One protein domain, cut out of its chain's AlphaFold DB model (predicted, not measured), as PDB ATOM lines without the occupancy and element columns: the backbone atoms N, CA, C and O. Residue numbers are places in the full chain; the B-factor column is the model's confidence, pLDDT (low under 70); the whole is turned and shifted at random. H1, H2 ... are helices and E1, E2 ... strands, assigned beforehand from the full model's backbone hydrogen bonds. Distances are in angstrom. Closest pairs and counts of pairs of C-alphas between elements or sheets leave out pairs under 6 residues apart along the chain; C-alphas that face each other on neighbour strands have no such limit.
ATOM      1  N   LEU A  66     140.213 162.935 156.796       90.75
ATOM      2  CA  LEU A  66     141.441 162.365 157.334       90.75
ATOM      3  C   LEU A  66     141.112 161.061 158.062       90.75
ATOM      4  O   LEU A  66     140.410 161.072 159.077       90.75
ATOM      5  N   LEU A  67     141.633 159.950 157.552       93.00
ATOM      6  CA  LEU A  67     141.626 158.667 158.246       93.00
ATOM      7  C   LEU A  67     142.967 158.484 158.961       93.00
ATOM      8  O   LEU A  67     144.014 158.847 158.422       93.00
ATOM      9  N   MET A  68     142.931 157.931 160.166       92.94
ATOM     10  CA  MET A  68     144.103 157.723 161.011       92.94
ATOM     11  C   MET A  68     144.157 156.269 161.463       92.94
ATOM     12  O   MET A  68     143.188 155.750 162.024       92.94
ATOM     13  N   VAL A  69     145.300 155.627 161.250       94.06
ATOM     14  CA  VAL A  69     145.592 154.286 161.763       94.06
ATOM     15  C   VAL A  69     146.755 154.414 162.747       94.06
ATOM     16  O   VAL A  69     147.874 154.703 162.314       94.06
ATOM     17  N   PRO A  70     146.513 154.275 164.062       92.50
ATOM     18  CA  PRO A  70     147.580 154.335 165.049       92.50
ATOM     19  C   PRO A  70     148.483 153.109 164.904       92.50
ATOM     20  O   PRO A  70     148.008 151.985 164.733       92.50
ATOM     21  N   LEU A  71     149.790 153.328 164.972       90.94
ATOM     22  CA  LEU A  71     150.808 152.289 164.882       90.94
ATOM     23  C   LEU A  71     151.531 152.175 166.223       90.94
ATOM     24  O   LEU A  71     151.821 153.184 166.866       90.94
ATOM     25  N   LEU A  72     151.817 150.943 166.637       87.81
ATOM     26  CA  LEU A  72     152.557 150.670 167.871       87.81
ATOM     27  C   LEU A  72     154.068 150.777 167.627       87.81
ATOM     28  O   LEU A  72     154.790 151.401 168.393       87.81
ATOM     29  N   SER A  73     154.512 150.230 166.498       88.56
ATOM     30  CA  SER A  73     155.857 150.358 165.941       88.56
ATOM     31  C   SER A  73     155.759 150.340 164.405       88.56
ATOM     32  O   SER A  73     154.672 150.089 163.864       88.56
ATOM     33  N   PRO A  74     156.836 150.643 163.657       89.12
ATOM     34  CA  PRO A  74     156.801 150.590 162.201       89.12
ATOM     35  C   PRO A  74     156.391 149.185 161.740       89.12
ATOM     36  O   PRO A  74     157.018 148.190 162.097       89.12
ATOM     37  N   GLY A  75     155.303 149.099 160.974       87.88
ATOM     38  CA  GLY A  75     154.784 147.821 160.495       87.88
ATOM     39  C   GLY A  75     153.818 147.081 161.425       87.88
ATOM     40  O   GLY A  75     153.473 145.947 161.099       87.88
ATOM     41  N   VAL A  76     153.378 147.673 162.546       89.75
ATOM     42  CA  VAL A  76     152.429 147.053 163.496       89.75
ATOM     43  C   VAL A  76     151.296 148.022 163.847       89.75
ATOM     44  O   VAL A  76     151.536 149.103 164.386       89.75
ATOM     45  N   VAL A  77     150.045 147.630 163.582       90.38
ATOM     46  CA  VAL A  77     148.856 148.431 163.940       90.38
ATOM     47  C   VAL A  77     148.541 148.308 165.431       90.38
ATOM     48  O   VAL A  77     148.501 147.204 165.973       90.38
ATOM     49  N   ALA A  78     148.266 149.435 166.090       83.25
ATOM     50  CA  ALA A  78     147.753 149.455 167.456       83.25
ATOM     51  C   ALA A  78     146.233 149.193 167.458       83.25
ATOM     52  O   ALA A  78     145.483 149.847 166.731       83.25
ATOM     53  N   GLY A  79     145.754 148.248 168.273       66.06
ATOM     54  CA  GLY A  79     144.313 147.999 168.425       66.06
ATOM     55  C   GLY A  79     143.610 149.157 169.147       66.06
ATOM     56  O   GLY A  79     144.089 149.603 170.189       66.06
ATOM     57  N   GLN A  80     142.478 149.654 168.626       61.88
ATOM     58  CA  GLN A  80     141.694 150.694 169.308       61.88
ATOM     59  C   GLN A  80     140.675 150.088 170.283       61.88
ATOM     60  O   GLN A  80     139.875 149.227 169.920       61.88
ATOM     61  N   THR A  81     140.641 150.594 171.517       50.34
ATOM     62  CA  THR A  81     139.689 150.189 172.558       50.34
ATOM     63  C   THR A  81     138.456 151.095 172.557       50.34
ATOM     64  O   THR A  81     138.462 152.208 173.079       50.34
ATOM     65  N   LYS A  82     137.334 150.610 172.017       42.50
ATOM     66  CA  LYS A  82     136.007 151.163 172.337       42.50
ATOM     67  C   LYS A  82     135.148 150.100 173.011       42.50
ATOM     68  O   LYS A  82     134.306 149.490 172.373       42.50
ATOM     69  N   GLU A  89     145.791 140.200 170.010       52.25
ATOM     70  CA  GLU A  89     146.466 139.372 171.026       52.25
ATOM     71  C   GLU A  89     147.935 139.063 170.675       52.25
ATOM     72  O   GLU A  89     148.709 138.710 171.558       52.25
ATOM     73  N   SER A  90     148.348 139.256 169.412       66.94
ATOM     74  CA  SER A  90     149.712 139.002 168.932       66.94
ATOM     75  C   SER A  90     150.244 140.076 167.966       66.94
ATOM     76  O   SER A  90     149.534 140.613 167.112       66.94
ATOM     77  N   THR A  91     151.542 140.383 168.053       71.94
ATOM     78  CA  THR A  91     152.246 141.330 167.158       71.94
ATOM     79  C   THR A  91     152.312 140.865 165.704       71.94
ATOM     80  O   THR A  91     152.345 141.700 164.793       71.94
ATOM     81  N   SER A  92     152.275 139.551 165.462       80.38
ATOM     82  CA  SER A  92     152.139 138.968 164.123       80.38
ATOM     83  C   SER A  92     150.822 139.375 163.473       80.38
ATOM     84  O   SER A  92     150.823 139.907 162.362       80.38
ATOM     85  N   LEU A  93     149.707 139.240 164.197       85.56
ATOM     86  CA  LEU A  93     148.391 139.650 163.717       85.56
ATOM     87  C   LEU A  93     148.360 141.152 163.414       85.56
ATOM     88  O   LEU A  93     147.876 141.559 162.359       85.56
ATOM     89  N   GLY A  94     148.961 141.978 164.276       86.50
ATOM     90  CA  GLY A  94     149.111 143.418 164.035       86.50
ATOM     91  C   GLY A  94     149.905 143.755 162.763       86.50
ATOM     92  O   GLY A  94     149.582 144.732 162.082       86.50
ATOM     93  N   SER A  95     150.895 142.930 162.407       89.19
ATOM     94  CA  SER A  95     151.685 143.072 161.172       89.19
ATOM     95  C   SER A  95     150.908 142.636 159.926       89.19
ATOM     96  O   SER A  95     150.940 143.321 158.903       89.19
ATOM     97  N   HIS A  96     150.135 141.548 160.005       91.06
ATOM     98  CA  HIS A  96     149.251 141.116 158.915       91.06
ATOM     99  C   HIS A  96     148.152 142.146 158.622       91.06
ATOM    100  O   HIS A  96     147.847 142.429 157.457       91.06
ATOM    101  N   VAL A  97     147.590 142.757 159.672       92.62
ATOM    102  CA  VAL A  97     146.623 143.859 159.551       92.62
ATOM    103  C   VAL A  97     147.275 145.074 158.884       92.62
ATOM    104  O   VAL A  97     146.689 145.625 157.954       92.62
ATOM    105  N   TYR A  98     148.493 145.458 159.290       93.50
ATOM    106  CA  TYR A  98     149.247 146.554 158.661       93.50
ATOM    107  C   TYR A  98     149.433 146.333 157.152       93.50
ATOM    108  O   TYR A  98     149.031 147.179 156.349       93.50
ATOM    109  N   ASN A  99     149.970 145.171 156.765       94.38
ATOM    110  CA  ASN A  99     150.224 144.821 155.364       94.38
ATOM    111  C   ASN A  99     148.929 144.835 154.535       94.38
ATOM    112  O   ASN A  99     148.898 145.372 153.425       94.38
ATOM    113  N   SER A 100     147.837 144.305 155.095       94.44
ATOM    114  CA  SER A 100     146.523 144.266 154.440       94.44
ATOM    115  C   SER A 100     145.909 145.645 154.252       94.44
ATOM    116  O   SER A 100     145.373 145.933 153.183       94.44
ATOM    117  N   LEU A 101     145.993 146.508 155.269       94.12
ATOM    118  CA  LEU A 101     145.468 147.869 155.191       94.12
ATOM    119  C   LEU A 101     146.233 148.701 154.165       94.12
ATOM    120  O   LEU A 101     145.597 149.426 153.407       94.12
ATOM    121  N   ILE A 102     147.562 148.583 154.086       94.75
ATOM    122  CA  ILE A 102     148.340 149.293 153.059       94.75
ATOM    123  C   ILE A 102     147.957 148.812 151.666       94.75
ATOM    124  O   ILE A 102     147.636 149.639 150.819       94.75
ATOM    125  N   ALA A 103     147.943 147.498 151.433       94.50
ATOM    126  CA  ALA A 103     147.553 146.938 150.144       94.50
ATOM    127  C   ALA A 103     146.149 147.402 149.715       94.50
ATOM    128  O   ALA A 103     145.949 147.792 148.565       94.50
ATOM    129  N   TRP A 104     145.199 147.441 150.653       93.75
ATOM    130  CA  TRP A 104     143.849 147.945 150.408       93.75
ATOM    131  C   TRP A 104     143.804 149.452 150.130       93.75
ATOM    132  O   TRP A 104     143.195 149.886 149.158       93.75
ATOM    133  N   PHE A 105     144.441 150.282 150.959       93.19
ATOM    134  CA  PHE A 105     144.425 151.732 150.752       93.19
ATOM    135  C   PHE A 105     145.117 152.132 149.449       93.19
ATOM    136  O   PHE A 105     144.662 153.059 148.780       93.19
ATOM    137  N   MET A 106     146.184 151.429 149.074       91.94
ATOM    138  CA  MET A 106     146.903 151.697 147.834       91.94
ATOM    139  C   MET A 106     146.126 151.256 146.589       91.94
ATOM    140  O   MET A 106     146.161 151.979 145.594       91.94
ATOM    141  N   SER A 107     145.345 150.168 146.643       91.12
ATOM    142  CA  SER A 107     144.475 149.782 145.518       91.12
ATOM    143  C   SER A 107     143.332 150.776 145.274       91.12
ATOM    144  O   SER A 107     142.819 150.882 144.159       91.12
ATOM    145  N   LEU A 108     142.968 151.563 146.293       89.06
ATOM    146  CA  LEU A 108     142.006 152.664 146.202       89.06
ATOM    147  C   LEU A 108     142.626 153.996 145.738       89.06
ATOM    148  O   LEU A 108     141.902 154.996 145.640       89.06
ATOM    149  N   ALA A 109     143.935 154.050 145.474       86.31
ATOM    150  CA  ALA A 109     144.566 155.233 144.906       86.31
ATOM    151  C   ALA A 109     144.162 155.371 143.432       86.31
ATOM    152  O   ALA A 109     144.322 154.431 142.671       86.31
ATOM    153  N   LYS A 110     143.621 156.517 142.996       71.75
ATOM    154  CA  LYS A 110     143.275 156.749 141.578       71.75
ATOM    155  C   LYS A 110     143.928 158.032 141.059       71.75
ATOM    156  O   LYS A 110     143.708 159.084 141.663       71.75
ATOM    157  N   PRO A 111     144.675 157.998 139.940       56.16
ATOM    158  CA  PRO A 111     145.021 159.208 139.209       56.16
ATOM    159  C   PRO A 111     143.804 159.717 138.420       56.16
ATOM    160  O   PRO A 111     142.956 158.947 137.973       56.16
ATOM    161  N   SER A 112     143.722 161.032 138.250       50.03
ATOM    162  CA  SER A 112     142.575 161.790 137.733       50.03
ATOM    163  C   SER A 112     142.272 161.615 136.228       50.03
ATOM    164  O   SER A 112     141.954 162.596 135.567       50.03
ATOM    165  N   ALA A 124     134.753 150.690 148.287       78.94
ATOM    166  CA  ALA A 124     134.857 151.638 149.386       78.94
ATOM    167  C   ALA A 124     134.218 152.973 148.945       78.94
ATOM    168  O   ALA A 124     134.391 153.385 147.796       78.94
ATOM    169  N   PRO A 125     133.484 153.688 149.816       84.44
ATOM    170  CA  PRO A 125     132.771 154.906 149.426       84.44
ATOM    171  C   PRO A 125     133.699 156.105 149.148       84.44
ATOM    172  O   PRO A 125     133.214 157.229 149.047       84.44
ATOM    173  N   PHE A 126     135.013 155.889 149.057       88.12
ATOM    174  CA  PHE A 126     136.058 156.895 148.906       88.12
ATOM    175  C   PHE A 126     137.217 156.371 148.043       88.12
ATOM    176  O   PHE A 126     137.420 155.167 147.912       88.12
ATOM    177  N   CYS A 127     137.998 157.291 147.484       87.94
ATOM    178  CA  CYS A 127     139.301 157.050 146.867       87.94
ATOM    179  C   CYS A 127     140.406 157.633 147.755       87.94
ATOM    180  O   CYS A 127     140.188 158.620 148.468       87.94
ATOM    181  N   VAL A 128     141.597 157.042 147.697       89.50
ATOM    182  CA  VAL A 128     142.778 157.517 148.425       89.50
ATOM    183  C   VAL A 128     143.579 158.454 147.527       89.50
ATOM    184  O   VAL A 128     143.871 158.148 146.378       89.50
ATOM    185  N   THR A 129     143.925 159.631 148.039       88.00
ATOM    186  CA  THR A 129     144.697 160.642 147.282       88.00
ATOM    187  C   THR A 129     146.002 161.032 147.964       88.00
ATOM    188  O   THR A 129     146.879 161.605 147.323       88.00
ATOM    189  N   GLY A 130     146.157 160.691 149.241       89.56
ATOM    190  CA  GLY A 130     147.343 160.946 150.050       89.56
ATOM    191  C   GLY A 130     147.488 159.857 151.106       89.56
ATOM    192  O   GLY A 130     146.489 159.447 151.694       89.56
ATOM    193  N   LEU A 131     148.715 159.409 151.357       93.50
ATOM    194  CA  LEU A 131     149.044 158.459 152.418       93.50
ATOM    195  C   LEU A 131     150.434 158.780 152.980       93.50
ATOM    196  O   LEU A 131     151.386 158.910 152.211       93.50
ATOM    197  N   GLN A 132     150.556 158.958 154.297       92.38
ATOM    198  CA  GLN A 132     151.824 159.283 154.965       92.38
ATOM    199  C   GLN A 132     151.925 158.672 156.356       92.38
ATOM    200  O   GLN A 132     150.993 158.776 157.146       92.38
ATOM    201  N   GLN A 133     153.086 158.101 156.666       93.94
ATOM    202  CA  GLN A 133     153.455 157.641 158.002       93.94
ATOM    203  C   GLN A 133     154.430 158.639 158.628       93.94
ATOM    204  O   GLN A 133     155.474 158.912 158.036       93.94
ATOM    205  N   PHE A 134     154.119 159.165 159.813       93.19
ATOM    206  CA  PHE A 134     155.073 159.967 160.582       93.19
ATOM    207  C   PHE A 134     154.767 159.981 162.081       93.19
ATOM    208  O   PHE A 134     153.638 159.728 162.508       93.19
ATOM    209  N   TRP A 135     155.789 160.300 162.873       90.94
ATOM    210  CA  TRP A 135     155.697 160.513 164.315       90.94
ATOM    211  C   TRP A 135     155.432 161.983 164.637       90.94
ATOM    212  O   TRP A 135     156.168 162.868 164.182       90.94
ATOM    213  N   LYS A 136     154.392 162.246 165.433       88.31
ATOM    214  CA  LYS A 136     154.075 163.577 165.969       88.31
ATOM    215  C   LYS A 136     153.269 163.447 167.265       88.31
ATOM    216  O   LYS A 136     152.396 162.589 167.355       88.31
ATOM    217  N   ASN A 137     153.523 164.330 168.234       83.69
ATOM    218  CA  ASN A 137     152.812 164.377 169.522       83.69
ATOM    219  C   ASN A 137     152.766 163.007 170.230       83.69
ATOM    220  O   ASN A 137     151.689 162.519 170.563       83.69
ATOM    221  N   ASP A 138     153.922 162.365 170.379       83.00
ATOM    222  CA  ASP A 138     154.078 161.066 171.046       83.00
ATOM    223  C   ASP A 138     153.274 159.892 170.454       83.00
ATOM    224  O   ASP A 138     152.995 158.904 171.131       83.00
ATOM    225  N   SER A 139     152.913 159.974 169.170       88.75
ATOM    226  CA  SER A 139     152.197 158.906 168.471       88.75
ATOM    227  C   SER A 139     152.721 158.684 167.051       88.75
ATOM    228  O   SER A 139     152.973 159.640 166.309       88.75
ATOM    229  N   LEU A 140     152.881 157.410 166.665       91.88
ATOM    230  CA  LEU A 140     153.142 157.004 165.284       91.88
ATOM    231  C   LEU A 140     151.794 156.744 164.624       91.88
ATOM    232  O   LEU A 140     151.034 155.887 165.075       91.88
ATOM    233  N   VAL A 141     151.485 157.468 163.554       93.75
ATOM    234  CA  VAL A 141     150.192 157.332 162.879       93.75
ATOM    235  C   VAL A 141     150.403 157.250 161.374       93.75
ATOM    236  O   VAL A 141     151.201 157.988 160.791       93.75
ATOM    237  N   LEU A 142     149.662 156.344 160.742       95.06
ATOM    238  CA  LEU A 142     149.467 156.324 159.300       95.06
ATOM    239  C   LEU A 142     148.239 157.177 158.963       95.06
ATOM    240  O   LEU A 142     147.111 156.849 159.335       95.06
ATOM    241  N   TYR A 143     148.473 158.284 158.267       94.25
ATOM    242  CA  TYR A 143     147.458 159.235 157.834       94.25
ATOM    243  C   TYR A 143     147.058 158.973 156.387       94.25
ATOM    244  O   TYR A 143     147.917 158.893 155.508       94.25
ATOM    245  N   ILE A 144     145.754 158.905 156.122       93.75
ATOM    246  CA  ILE A 144     145.196 158.687 154.785       93.75
ATOM    247  C   ILE A 144     144.218 159.817 154.450       93.75
ATOM    248  O   ILE A 144     143.339 160.156 155.243       93.75
ATOM    249  N   CYS A 145     144.364 160.402 153.262       91.25
ATOM    250  CA  CYS A 145     143.444 161.393 152.713       91.25
ATOM    251  C   CYS A 145     142.415 160.701 151.813       91.25
ATOM    252  O   CYS A 145     142.740 160.259 150.704       91.25
ATOM    253  N   ALA A 146     141.177 160.629 152.299       89.31
ATOM    254  CA  ALA A 146     140.042 160.041 151.601       89.31
ATOM    255  C   ALA A 146     139.181 161.126 150.936       89.31
ATOM    256  O   ALA A 146     138.815 162.120 151.566       89.31
ATOM    257  N   VAL A 147     138.836 160.923 149.665       87.31
ATOM    258  CA  VAL A 147     138.059 161.855 148.822       87.31
ATOM    259  C   VAL A 147     136.911 161.074 148.169       87.31
ATOM    260  O   VAL A 147     137.090 159.890 147.880       87.31
ATOM    261  N   PRO A 148     135.725 161.658 147.937       84.50
ATOM    262  CA  PRO A 148     134.665 160.963 147.215       84.50
ATOM    263  C   PRO A 148     135.097 160.641 145.764       84.50
ATOM    264  O   PRO A 148     135.729 161.489 145.127       84.50
ATOM    265  N   PRO A 149     134.762 159.452 145.223       78.56
ATOM    266  CA  PRO A 149     134.915 159.164 143.793       78.56
ATOM    267  C   PRO A 149     134.054 160.136 142.964       78.56
ATOM    268  O   PRO A 149     132.966 160.512 143.405       78.56
ATOM    269  N   THR A 169     129.903 165.697 157.863       79.69
ATOM    270  CA  THR A 169     129.381 165.791 156.490       79.69
ATOM    271  C   THR A 169     128.690 164.499 156.028       79.69
ATOM    272  O   THR A 169     128.906 163.429 156.602       79.69
ATOM    273  N   SER A 170     127.859 164.565 154.977       79.94
ATOM    274  CA  SER A 170     127.163 163.385 154.426       79.94
ATOM    275  C   SER A 170     128.142 162.326 153.903       79.94
ATOM    276  O   SER A 170     127.920 161.127 154.076       79.94
ATOM    277  N   PHE A 171     129.264 162.755 153.321       83.62
ATOM    278  CA  PHE A 171     130.380 161.888 152.954       83.62
ATOM    279  C   PHE A 171     131.036 161.254 154.191       83.62
ATOM    280  O   PHE A 171     131.138 160.030 154.251       83.62
ATOM    281  N   GLY A 172     131.363 162.044 155.222       83.81
ATOM    282  CA  GLY A 172     131.908 161.548 156.493       83.81
ATOM    283  C   GLY A 172     131.036 160.493 157.167       83.81
ATOM    284  O   GLY A 172     131.540 159.480 157.650       83.81
ATOM    285  N   GLN A 173     129.716 160.680 157.150       83.62
ATOM    286  CA  GLN A 173     128.767 159.717 157.711       83.62
ATOM    287  C   GLN A 173     128.694 158.422 156.892       83.62
ATOM    288  O   GLN A 173     128.641 157.343 157.482       83.62
ATOM    289  N   ARG A 174     128.757 158.496 155.552       86.12
ATOM    290  CA  ARG A 174     128.850 157.301 154.690       86.12
ATOM    291  C   ARG A 174     130.124 156.505 154.965       86.12
ATOM    292  O   ARG A 174     130.042 155.292 155.131       86.12
ATOM    293  N   VAL A 175     131.273 157.177 155.069       87.44
ATOM    294  CA  VAL A 175     132.559 156.527 155.375       87.44
ATOM    295  C   VAL A 175     132.547 155.929 156.784       87.44
ATOM    296  O   VAL A 175     132.894 154.765 156.947       87.44
ATOM    297  N   SER A 176     132.062 156.658 157.793       87.94
ATOM    298  CA  SER A 176     131.932 156.131 159.161       87.94
ATOM    299  C   SER A 176     131.022 154.911 159.234       87.94
ATOM    300  O   SER A 176     131.368 153.941 159.904       87.94
ATOM    301  N   LYS A 177     129.881 154.941 158.536       88.81
ATOM    302  CA  LYS A 177     128.965 153.802 158.460       88.81
ATOM    303  C   LYS A 177     129.635 152.605 157.787       88.81
ATOM    304  O   LYS A 177     129.509 151.494 158.287       88.81
ATOM    305  N   PHE A 178     130.377 152.832 156.705       90.31
ATOM    306  CA  PHE A 178     131.121 151.780 156.017       90.31
ATOM    307  C   PHE A 178     132.175 151.130 156.922       90.31
ATOM    308  O   PHE A 178     132.188 149.905 157.029       90.31
ATOM    309  N   LEU A 179     133.004 151.913 157.626       89.69
ATOM    310  CA  LEU A 179     134.025 151.364 158.532       89.69
ATOM    311  C   LEU A 179     133.407 150.571 159.697       89.69
ATOM    312  O   LEU A 179     133.946 149.540 160.085       89.69
ATOM    313  N   ALA A 180     132.254 151.014 160.209       88.06
ATOM    314  CA  ALA A 180     131.539 150.349 161.300       88.06
ATOM    315  C   ALA A 180     130.760 149.089 160.875       88.06
ATOM    316  O   ALA A 180     130.347 148.301 161.726       88.06
ATOM    317  N   GLN A 181     130.503 148.900 159.577       89.69
ATOM    318  CA  GLN A 181     129.746 147.755 159.048       89.69
ATOM    319  C   GLN A 181     130.632 146.728 158.333       89.69
ATOM    320  O   GLN A 181     130.268 145.555 158.267       89.69
ATOM    321  N   THR A 182     131.792 147.144 157.824       89.38
ATOM    322  CA  THR A 182     132.666 146.302 157.001       89.38
ATOM    323  C   THR A 182     133.725 145.614 157.854       89.38
ATOM    324  O   THR A 182     134.388 146.243 158.680       89.38
ATOM    325  N   GLN A 183     133.897 144.312 157.642       89.62
ATOM    326  CA  GLN A 183     134.950 143.522 158.279       89.62
ATOM    327  C   GLN A 183     136.260 143.625 157.496       89.62
ATOM    328  O   GLN A 183     136.248 143.734 156.269       89.62
ATOM    329  N   LEU A 184     137.394 143.521 158.193       88.06
ATOM    330  CA  LEU A 184     138.717 143.606 157.566       88.06
ATOM    331  C   LEU A 184     138.936 142.522 156.495       88.06
ATOM    332  O   LEU A 184     139.444 142.806 155.415       88.06
ATOM    333  N   ARG A 185     138.479 141.291 156.740       87.38
ATOM    334  CA  ARG A 185     138.575 140.197 155.756       87.38
ATOM    335  C   ARG A 185     137.840 140.485 154.439       87.38
ATOM    336  O   ARG A 185     138.252 140.006 153.395       87.38
ATOM    337  N   THR A 186     136.762 141.274 154.477       88.25
ATOM    338  CA  THR A 186     135.939 141.576 153.294       88.25
ATOM    339  C   THR A 186     136.664 142.502 152.324       88.25
ATOM    340  O   THR A 186     136.454 142.420 151.113       88.25
ATOM    341  N   VAL A 187     137.523 143.387 152.841       87.75
ATOM    342  CA  VAL A 187     138.327 144.272 151.992       87.75
ATOM    343  C   VAL A 187     139.563 143.575 151.427       87.75
ATOM    344  O   VAL A 187     140.022 143.982 150.369       87.75
ATOM    345  N   ALA A 188     140.038 142.499 152.059       89.25
ATOM    346  CA  ALA A 188     141.180 141.693 151.621       89.25
ATOM    347  C   ALA A 188     140.752 140.468 150.785       89.25
ATOM    348  O   ALA A 188     141.081 139.330 151.112       89.25
ATOM    349  N   SER A 189     140.010 140.689 149.696       88.69
ATOM    350  CA  SER A 189     139.495 139.605 148.832       88.69
ATOM    351  C   SER A 189     140.586 138.760 148.155       88.69
ATOM    352  O   SER A 189     140.343 137.600 147.845       88.69
ATOM    353  N   TRP A 190     141.792 139.309 147.986       90.56
ATOM    354  CA  TRP A 190     142.970 138.631 147.423       90.56
ATOM    355  C   TRP A 190     143.695 137.705 148.414       90.56
ATOM    356  O   TRP A 190     144.646 137.028 148.036       90.56
ATOM    357  N   LEU A 191     143.301 137.688 149.693       90.69
ATOM    358  CA  LEU A 191     143.984 136.909 150.730       90.69
ATOM    359  C   LEU A 191     144.052 135.393 150.434       90.69
ATOM    360  O   LEU A 191     145.105 134.815 150.692       90.69
ATOM    361  N   PRO A 192     143.007 134.731 149.885       91.00
ATOM    362  CA  PRO A 192     143.092 133.312 149.533       91.00
ATOM    363  C   PRO A 192     144.145 133.031 148.457       91.00
ATOM    364  O   PRO A 192     144.924 132.096 148.594       91.00
ATOM    365  N   GLU A 193     144.215 133.874 147.424       89.88
ATOM    366  CA  GLU A 193     145.216 133.758 146.357       89.88
ATOM    367  C   GLU A 193     146.631 134.026 146.886       89.88
ATOM    368  O   GLU A 193     147.569 133.308 146.551       89.88
ATOM    369  N   LEU A 194     146.788 135.002 147.788       89.69
ATOM    370  CA  LEU A 194     148.057 135.234 148.478       89.69
ATOM    371  C   LEU A 194     148.494 134.003 149.277       89.69
ATOM    372  O   LEU A 194     149.649 133.598 149.186       89.69
ATOM    373  N   ASN A 195     147.591 133.428 150.070       90.12
ATOM    374  CA  ASN A 195     147.903 132.246 150.862       90.12
ATOM    375  C   ASN A 195     148.244 131.057 149.959       90.12
ATOM    376  O   ASN A 195     149.198 130.357 150.266       90.12
ATOM    377  N   HIS A 196     147.594 130.909 148.801       87.75
ATOM    378  CA  HIS A 196     147.967 129.901 147.806       87.75
ATOM    379  C   HIS A 196     149.397 130.094 147.265       87.75
ATOM    380  O   HIS A 196     150.150 129.131 147.138       87.75
ATOM    381  N   LEU A 197     149.817 131.339 147.004       84.50
ATOM    382  CA  LEU A 197     151.202 131.634 146.609       84.50
ATOM    383  C   LEU A 197     152.209 131.326 147.729       84.50
ATOM    384  O   LEU A 197     153.315 130.866 147.452       84.50
ATOM    385  N   LEU A 198     151.836 131.570 148.987       82.88
ATOM    386  CA  LEU A 198     152.677 131.269 150.150       82.88
ATOM    387  C   LEU A 198     152.726 129.764 150.462       82.88
ATOM    388  O   LEU A 198     153.755 129.284 150.931       82.88
ATOM    389  N   GLU A 199     151.658 129.017 150.174       80.38
ATOM    390  CA  GLU A 199     151.541 127.554 150.325       80.38
ATOM    391  C   GLU A 199     152.487 126.761 149.422       80.38
ATOM    392  O   GLU A 199     152.783 125.607 149.721       80.38
ATOM    393  N   LEU A 200     153.031 127.374 148.365       69.44
ATOM    394  CA  LEU A 200     154.102 126.768 147.565       69.44
ATOM    395  C   LEU A 200     155.399 126.557 148.375       69.44
ATOM    396  O   LEU A 200     156.302 125.854 147.923       69.44
ATOM    397  N   GLN A 201     155.509 127.150 149.568       67.19
ATOM    398  CA  GLN A 201     156.604 126.912 150.508       67.19
ATOM    399  C   GLN A 201     156.350 125.660 151.359       67.19
ATOM    400  O   GLN A 201     155.225 125.379 151.757       67.19
ATOM    401  N   THR A 202     157.416 124.943 151.733       61.16
ATOM    402  CA  THR A 202     157.322 123.713 152.549       61.16
ATOM    403  C   THR A 202     156.607 123.908 153.888       61.16
ATOM    404  O   THR A 202     155.898 123.012 154.336       61.16
ATOM    405  N   HIS A 203     156.790 125.069 154.526       70.81
ATOM    406  CA  HIS A 203     156.059 125.483 155.722       70.81
ATOM    407  C   HIS A 203     155.583 126.932 155.520       70.81
ATOM    408  O   HIS A 203     156.375 127.870 155.684       70.81
ATOM    409  N   PRO A 204     154.315 127.144 155.130       72.12
ATOM    410  CA  PRO A 204     153.827 128.467 154.765       72.12
ATOM    411  C   PRO A 204     153.612 129.364 155.985       72.12
ATOM    412  O   PRO A 204     153.004 128.972 156.981       72.12
ATOM    413  N   ALA A 205     154.050 130.620 155.878       72.94
ATOM    414  CA  ALA A 205     153.691 131.681 156.817       72.94
ATOM    415  C   ALA A 205     152.293 132.229 156.476       72.94
ATOM    416  O   ALA A 205     152.166 133.334 155.944       72.94
ATOM    417  N   ILE A 206     151.257 131.420 156.729       80.81
ATOM    418  CA  ILE A 206     149.864 131.735 156.377       80.81
ATOM    419  C   ILE A 206     149.452 133.059 157.019       80.81
ATOM    420  O   ILE A 206     149.542 133.246 158.235       80.81
ATOM    421  N   VAL A 207     148.951 133.975 156.194       85.56
ATOM    422  CA  VAL A 207     148.452 135.264 156.661       85.56
ATOM    423  C   VAL A 207     147.019 135.082 157.145       85.56
ATOM    424  O   VAL A 207     146.124 134.713 156.380       85.56
ATOM    425  N   SER A 208     146.793 135.382 158.422       85.56
ATOM    426  CA  SER A 208     145.464 135.404 159.031       85.56
ATOM    427  C   SER A 208     145.062 136.829 159.408       85.56
ATOM    428  O   SER A 208     145.892 137.648 159.807       85.56
ATOM    429  N   LEU A 209     143.772 137.140 159.253       87.12
ATOM    430  CA  LEU A 209     143.195 138.431 159.621       87.12
ATOM    431  C   LEU A 209     142.055 138.238 160.621       87.12
ATOM    432  O   LEU A 209     141.258 137.309 160.463       87.12
ATOM    433  N   PRO A 210     141.922 139.129 161.618       86.81
ATOM    434  CA  PRO A 210     140.823 139.052 162.565       86.81
ATOM    435  C   PRO A 210     139.483 139.350 161.879       86.81
ATOM    436  O   PRO A 210     139.398 140.113 160.912       86.81
ATOM    437  N   SER A 211     138.393 138.815 162.434       84.81
ATOM    438  CA  SER A 211     137.022 139.136 162.005       84.81
ATOM    439  C   SER A 211     136.536 140.519 162.464       84.81
ATOM    440  O   SER A 211     135.355 140.842 162.310       84.81
ATOM    441  N   SER A 212     137.425 141.320 163.052       87.19
ATOM    442  CA  SER A 212     137.154 142.669 163.540       87.19
ATOM    443  C   SER A 212     136.727 143.611 162.409       87.19
ATOM    444  O   SER A 212     137.048 143.429 161.228       87.19
ATOM    445  N   ARG A 213     135.966 144.637 162.786       89.00
ATOM    446  CA  ARG A 213     135.496 145.690 161.883       89.00
ATOM    447  C   ARG A 213     136.611 146.696 161.606       89.00
ATOM    448  O   ARG A 213     137.560 146.812 162.379       89.00
ATOM    449  N   LEU A 214     136.508 147.427 160.498       87.69
ATOM    450  CA  LEU A 214     137.530 148.412 160.120       87.69
ATOM    451  C   LEU A 214     137.619 149.586 161.107       87.69
ATOM    452  O   LEU A 214     138.701 150.139 161.290       87.69
ATOM    453  N   ASP A 215     136.521 149.948 161.771       87.44
ATOM    454  CA  ASP A 215     136.496 150.997 162.801       87.44
ATOM    455  C   ASP A 215     137.272 150.639 164.082       87.44
ATOM    456  O   ASP A 215     137.581 151.534 164.868       87.44
ATOM    457  N   CYS A 216     137.654 149.369 164.269       85.69
ATOM    458  CA  CYS A 216     138.582 148.938 165.321       85.69
ATOM    459  C   CYS A 216     140.039 149.365 165.054       85.69
ATOM    460  O   CYS A 216     140.855 149.376 165.974       85.69
ATOM    461  N   PHE A 217     140.375 149.698 163.805       88.50
ATOM    462  CA  PHE A 217     141.743 150.029 163.382       88.50
ATOM    463  C   PHE A 217     141.851 151.443 162.804       88.50
ATOM    464  O   PHE A 217     142.874 152.105 162.962       88.50
ATOM    465  N   VAL A 218     140.793 151.922 162.147       91.06
ATOM    466  CA  VAL A 218     140.765 153.195 161.423       91.06
ATOM    467  C   VAL A 218     139.854 154.182 162.150       91.06
ATOM    468  O   VAL A 218     138.645 153.972 162.247       91.06
ATOM    469  N   SER A 219     140.411 155.302 162.611       89.94
ATOM    470  CA  SER A 219     139.629 156.429 163.132       89.94
ATOM    471  C   SER A 219     139.475 157.536 162.086       89.94
ATOM    472  O   SER A 219     140.287 157.678 161.174       89.94
ATOM    473  N   ILE A 220     138.396 158.316 162.194       89.38
ATOM    474  CA  ILE A 220     138.079 159.418 161.275       89.38
ATOM    475  C   ILE A 220     138.192 160.738 162.036       89.38
ATOM    476  O   ILE A 220     137.560 160.893 163.084       89.38
ATOM    477  N   SER A 221     138.924 161.703 161.478       86.38
ATOM    478  CA  SER A 221     138.848 163.104 161.896       86.38
ATOM    479  C   SER A 221     137.918 163.885 160.954       86.38
ATOM    480  O   SER A 221     138.158 163.905 159.742       86.38
ATOM    481  N   PRO A 222     136.848 164.520 161.472       70.75
ATOM    482  CA  PRO A 222     135.899 165.290 160.667       70.75
ATOM    483  C   PRO A 222     136.402 166.702 160.308       70.75
ATOM    484  O   PRO A 222     135.732 167.411 159.558       70.75
ATOM    485  N   ASP A 223     137.555 167.130 160.837       77.00
ATOM    486  CA  ASP A 223     138.108 168.464 160.592       77.00
ATOM    487  C   ASP A 223     138.730 168.576 159.187       77.00
ATOM    488  O   ASP A 223     139.701 167.896 158.846       77.00
ATOM    489  N   LYS A 224     138.188 169.489 158.374       70.12
ATOM    490  CA  LYS A 224     138.676 169.776 157.017       70.12
ATOM    491  C   LYS A 224     140.062 170.426 157.020       70.12
ATOM    492  O   LYS A 224     140.821 170.246 156.066       70.12
ATOM    493  N   GLU A 225     140.414 171.181 158.059       79.19
ATOM    494  CA  GLU A 225     141.747 171.778 158.171       79.19
ATOM    495  C   GLU A 225     142.810 170.754 158.562       79.19
ATOM    496  O   GLU A 225     143.974 170.921 158.190       79.19
ATOM    497  N   ALA A 226     142.425 169.673 159.248       83.62
ATOM    498  CA  ALA A 226     143.350 168.631 159.674       83.62
ATOM    499  C   ALA A 226     144.070 167.983 158.484       83.62
ATOM    500  O   ALA A 226     145.282 167.814 158.540       83.62
ATOM    501  N   VAL A 227     143.380 167.710 157.368       84.75
ATOM    502  CA  VAL A 227     144.021 167.173 156.149       84.75
ATOM    503  C   VAL A 227     145.119 168.116 155.646       84.75
ATOM    504  O   VAL A 227     146.238 167.675 155.383       84.75
ATOM    505  N   ARG A 228     144.832 169.423 155.553       82.00
ATOM    506  CA  ARG A 228     145.811 170.415 155.076       82.00
ATOM    507  C   ARG A 228     146.984 170.571 156.039       82.00
ATOM    508  O   ARG A 228     148.120 170.635 155.584       82.00
ATOM    509  N   LYS A 229     146.724 170.590 157.349       84.94
ATOM    510  CA  LYS A 229     147.764 170.686 158.386       84.94
ATOM    511  C   LYS A 229     148.661 169.446 158.416       84.94
ATOM    512  O   LYS A 229     149.866 169.589 158.570       84.94
ATOM    513  N   THR A 230     148.094 168.252 158.243       86.88
ATOM    514  CA  THR A 230     148.823 166.974 158.276       86.88
ATOM    515  C   THR A 230     149.678 166.783 157.024       86.88
ATOM    516  O   THR A 230     150.887 166.619 157.133       86.88
ATOM    517  N   PHE A 231     149.086 166.861 155.828       87.25
ATOM    518  CA  PHE A 231     149.812 166.614 154.571       87.25
ATOM    519  C   PHE A 231     150.664 167.807 154.110       87.25
ATOM    520  O   PHE A 231     151.570 167.625 153.293       87.25
ATOM    521  N   GLY A 232     150.381 169.008 154.623       82.19
ATOM    522  CA  GLY A 232     151.188 170.216 154.440       82.19
ATOM    523  C   GLY A 232     152.256 170.425 155.517       82.19
ATOM    524  O   GLY A 232     152.947 171.441 155.478       82.19
ATOM    525  N   ALA A 233     152.400 169.508 156.481       83.00
ATOM    526  CA  ALA A 233     153.442 169.607 157.493       83.00
ATOM    527  C   ALA A 233     154.831 169.440 156.860       83.00
ATOM    528  O   ALA A 233     155.077 168.506 156.094       83.00
TER     529      ALA A 233
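Overview. This is residues 66 to 82, 89 to 112, 124 to 149 and 169 to 233 of the 1102 residues of the protein "NDK domain-containing protein" of Ameiurus melas (UniProt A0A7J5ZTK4). A strongly twisted sheet of four antiparallel strands lies between helices in three layers, with H1 and H2 on one face and H5 on the other. H3, H4 and the unnamed residues 200 to 218 lead away from the sheet and back, making one end of the long outline. The printed part has 132 residues with five named helices and four named strands, in the order E1 H1 E2 E3 H2 H3 H4 E4 H5; the sheet's order is E2, E3, E1, E4. The class is mixed, and the whole is compact, with a radius of gyration of the C-alphas of 15.4 A and spans of 51 by 33 by 31 A.

Arrangement. E2, residues 127 to 136, and E3, residues 139 to 147, form a hairpin, with N 132 and O 143 2.9 A apart; E2 bends by 53 degrees at residue 133. E1, residues 66 to 73, neighbours E3, with N 69 and O 142 2.9 A apart. The edge strand E4, residues 219 to 221, neighbours E1, with N 68 and O 219 2.8 A apart. H1, residues 91 to 107, is on the sheet at a height of 9.8 A, over E3 and E1. H5, residues 224 to 231, is on the opposite face at 8.0 A; its closest C-alphas to E1 are Val 227 and Leu 66, 5.6 A. H2, residues 170 to 181, is on the sheet at a height of 9.6 A, over E1; its closest C-alphas to E4 are Ser 176 and Ile 220, 7.3 A. H3, residues 184 to 187, is close to but not clearly touching H1, the closest C-alphas being Val 187 and Trp 104, 6.8 A. H4, residues 191 to 199, touches no helix and is not on the sheet. Each O i to N i+4 pair is within hydrogen-bond range in H1, H2 and H4, and 3 of 4 in H5; H3 is too short for one.

Along the chain. E1 begins at C-alpha 66 (141.441, 162.365, 157.334), and H5 ends at C-alpha 231 (149.812, 166.614, 154.571). E2 is 25.0 A long, H1 24.5 A, E3 24.4 A, E1 20.6 A and H2 16.5 A.

Size, cuts and confidence. The C-alphas farthest apart, Thr 202 and Glu 225, are 50.8 A apart. Three cuts leave C-alpha gaps of 15.8 A from 82 to 89, 17.3 A from 112 to 124 and 15.4 A from 149 to 169. The link from H4 to E4 is long, 19 residues. pLDDT is under 70 at residues 79 to 82, 89 to 90, 111 to 112 and 200 to 202.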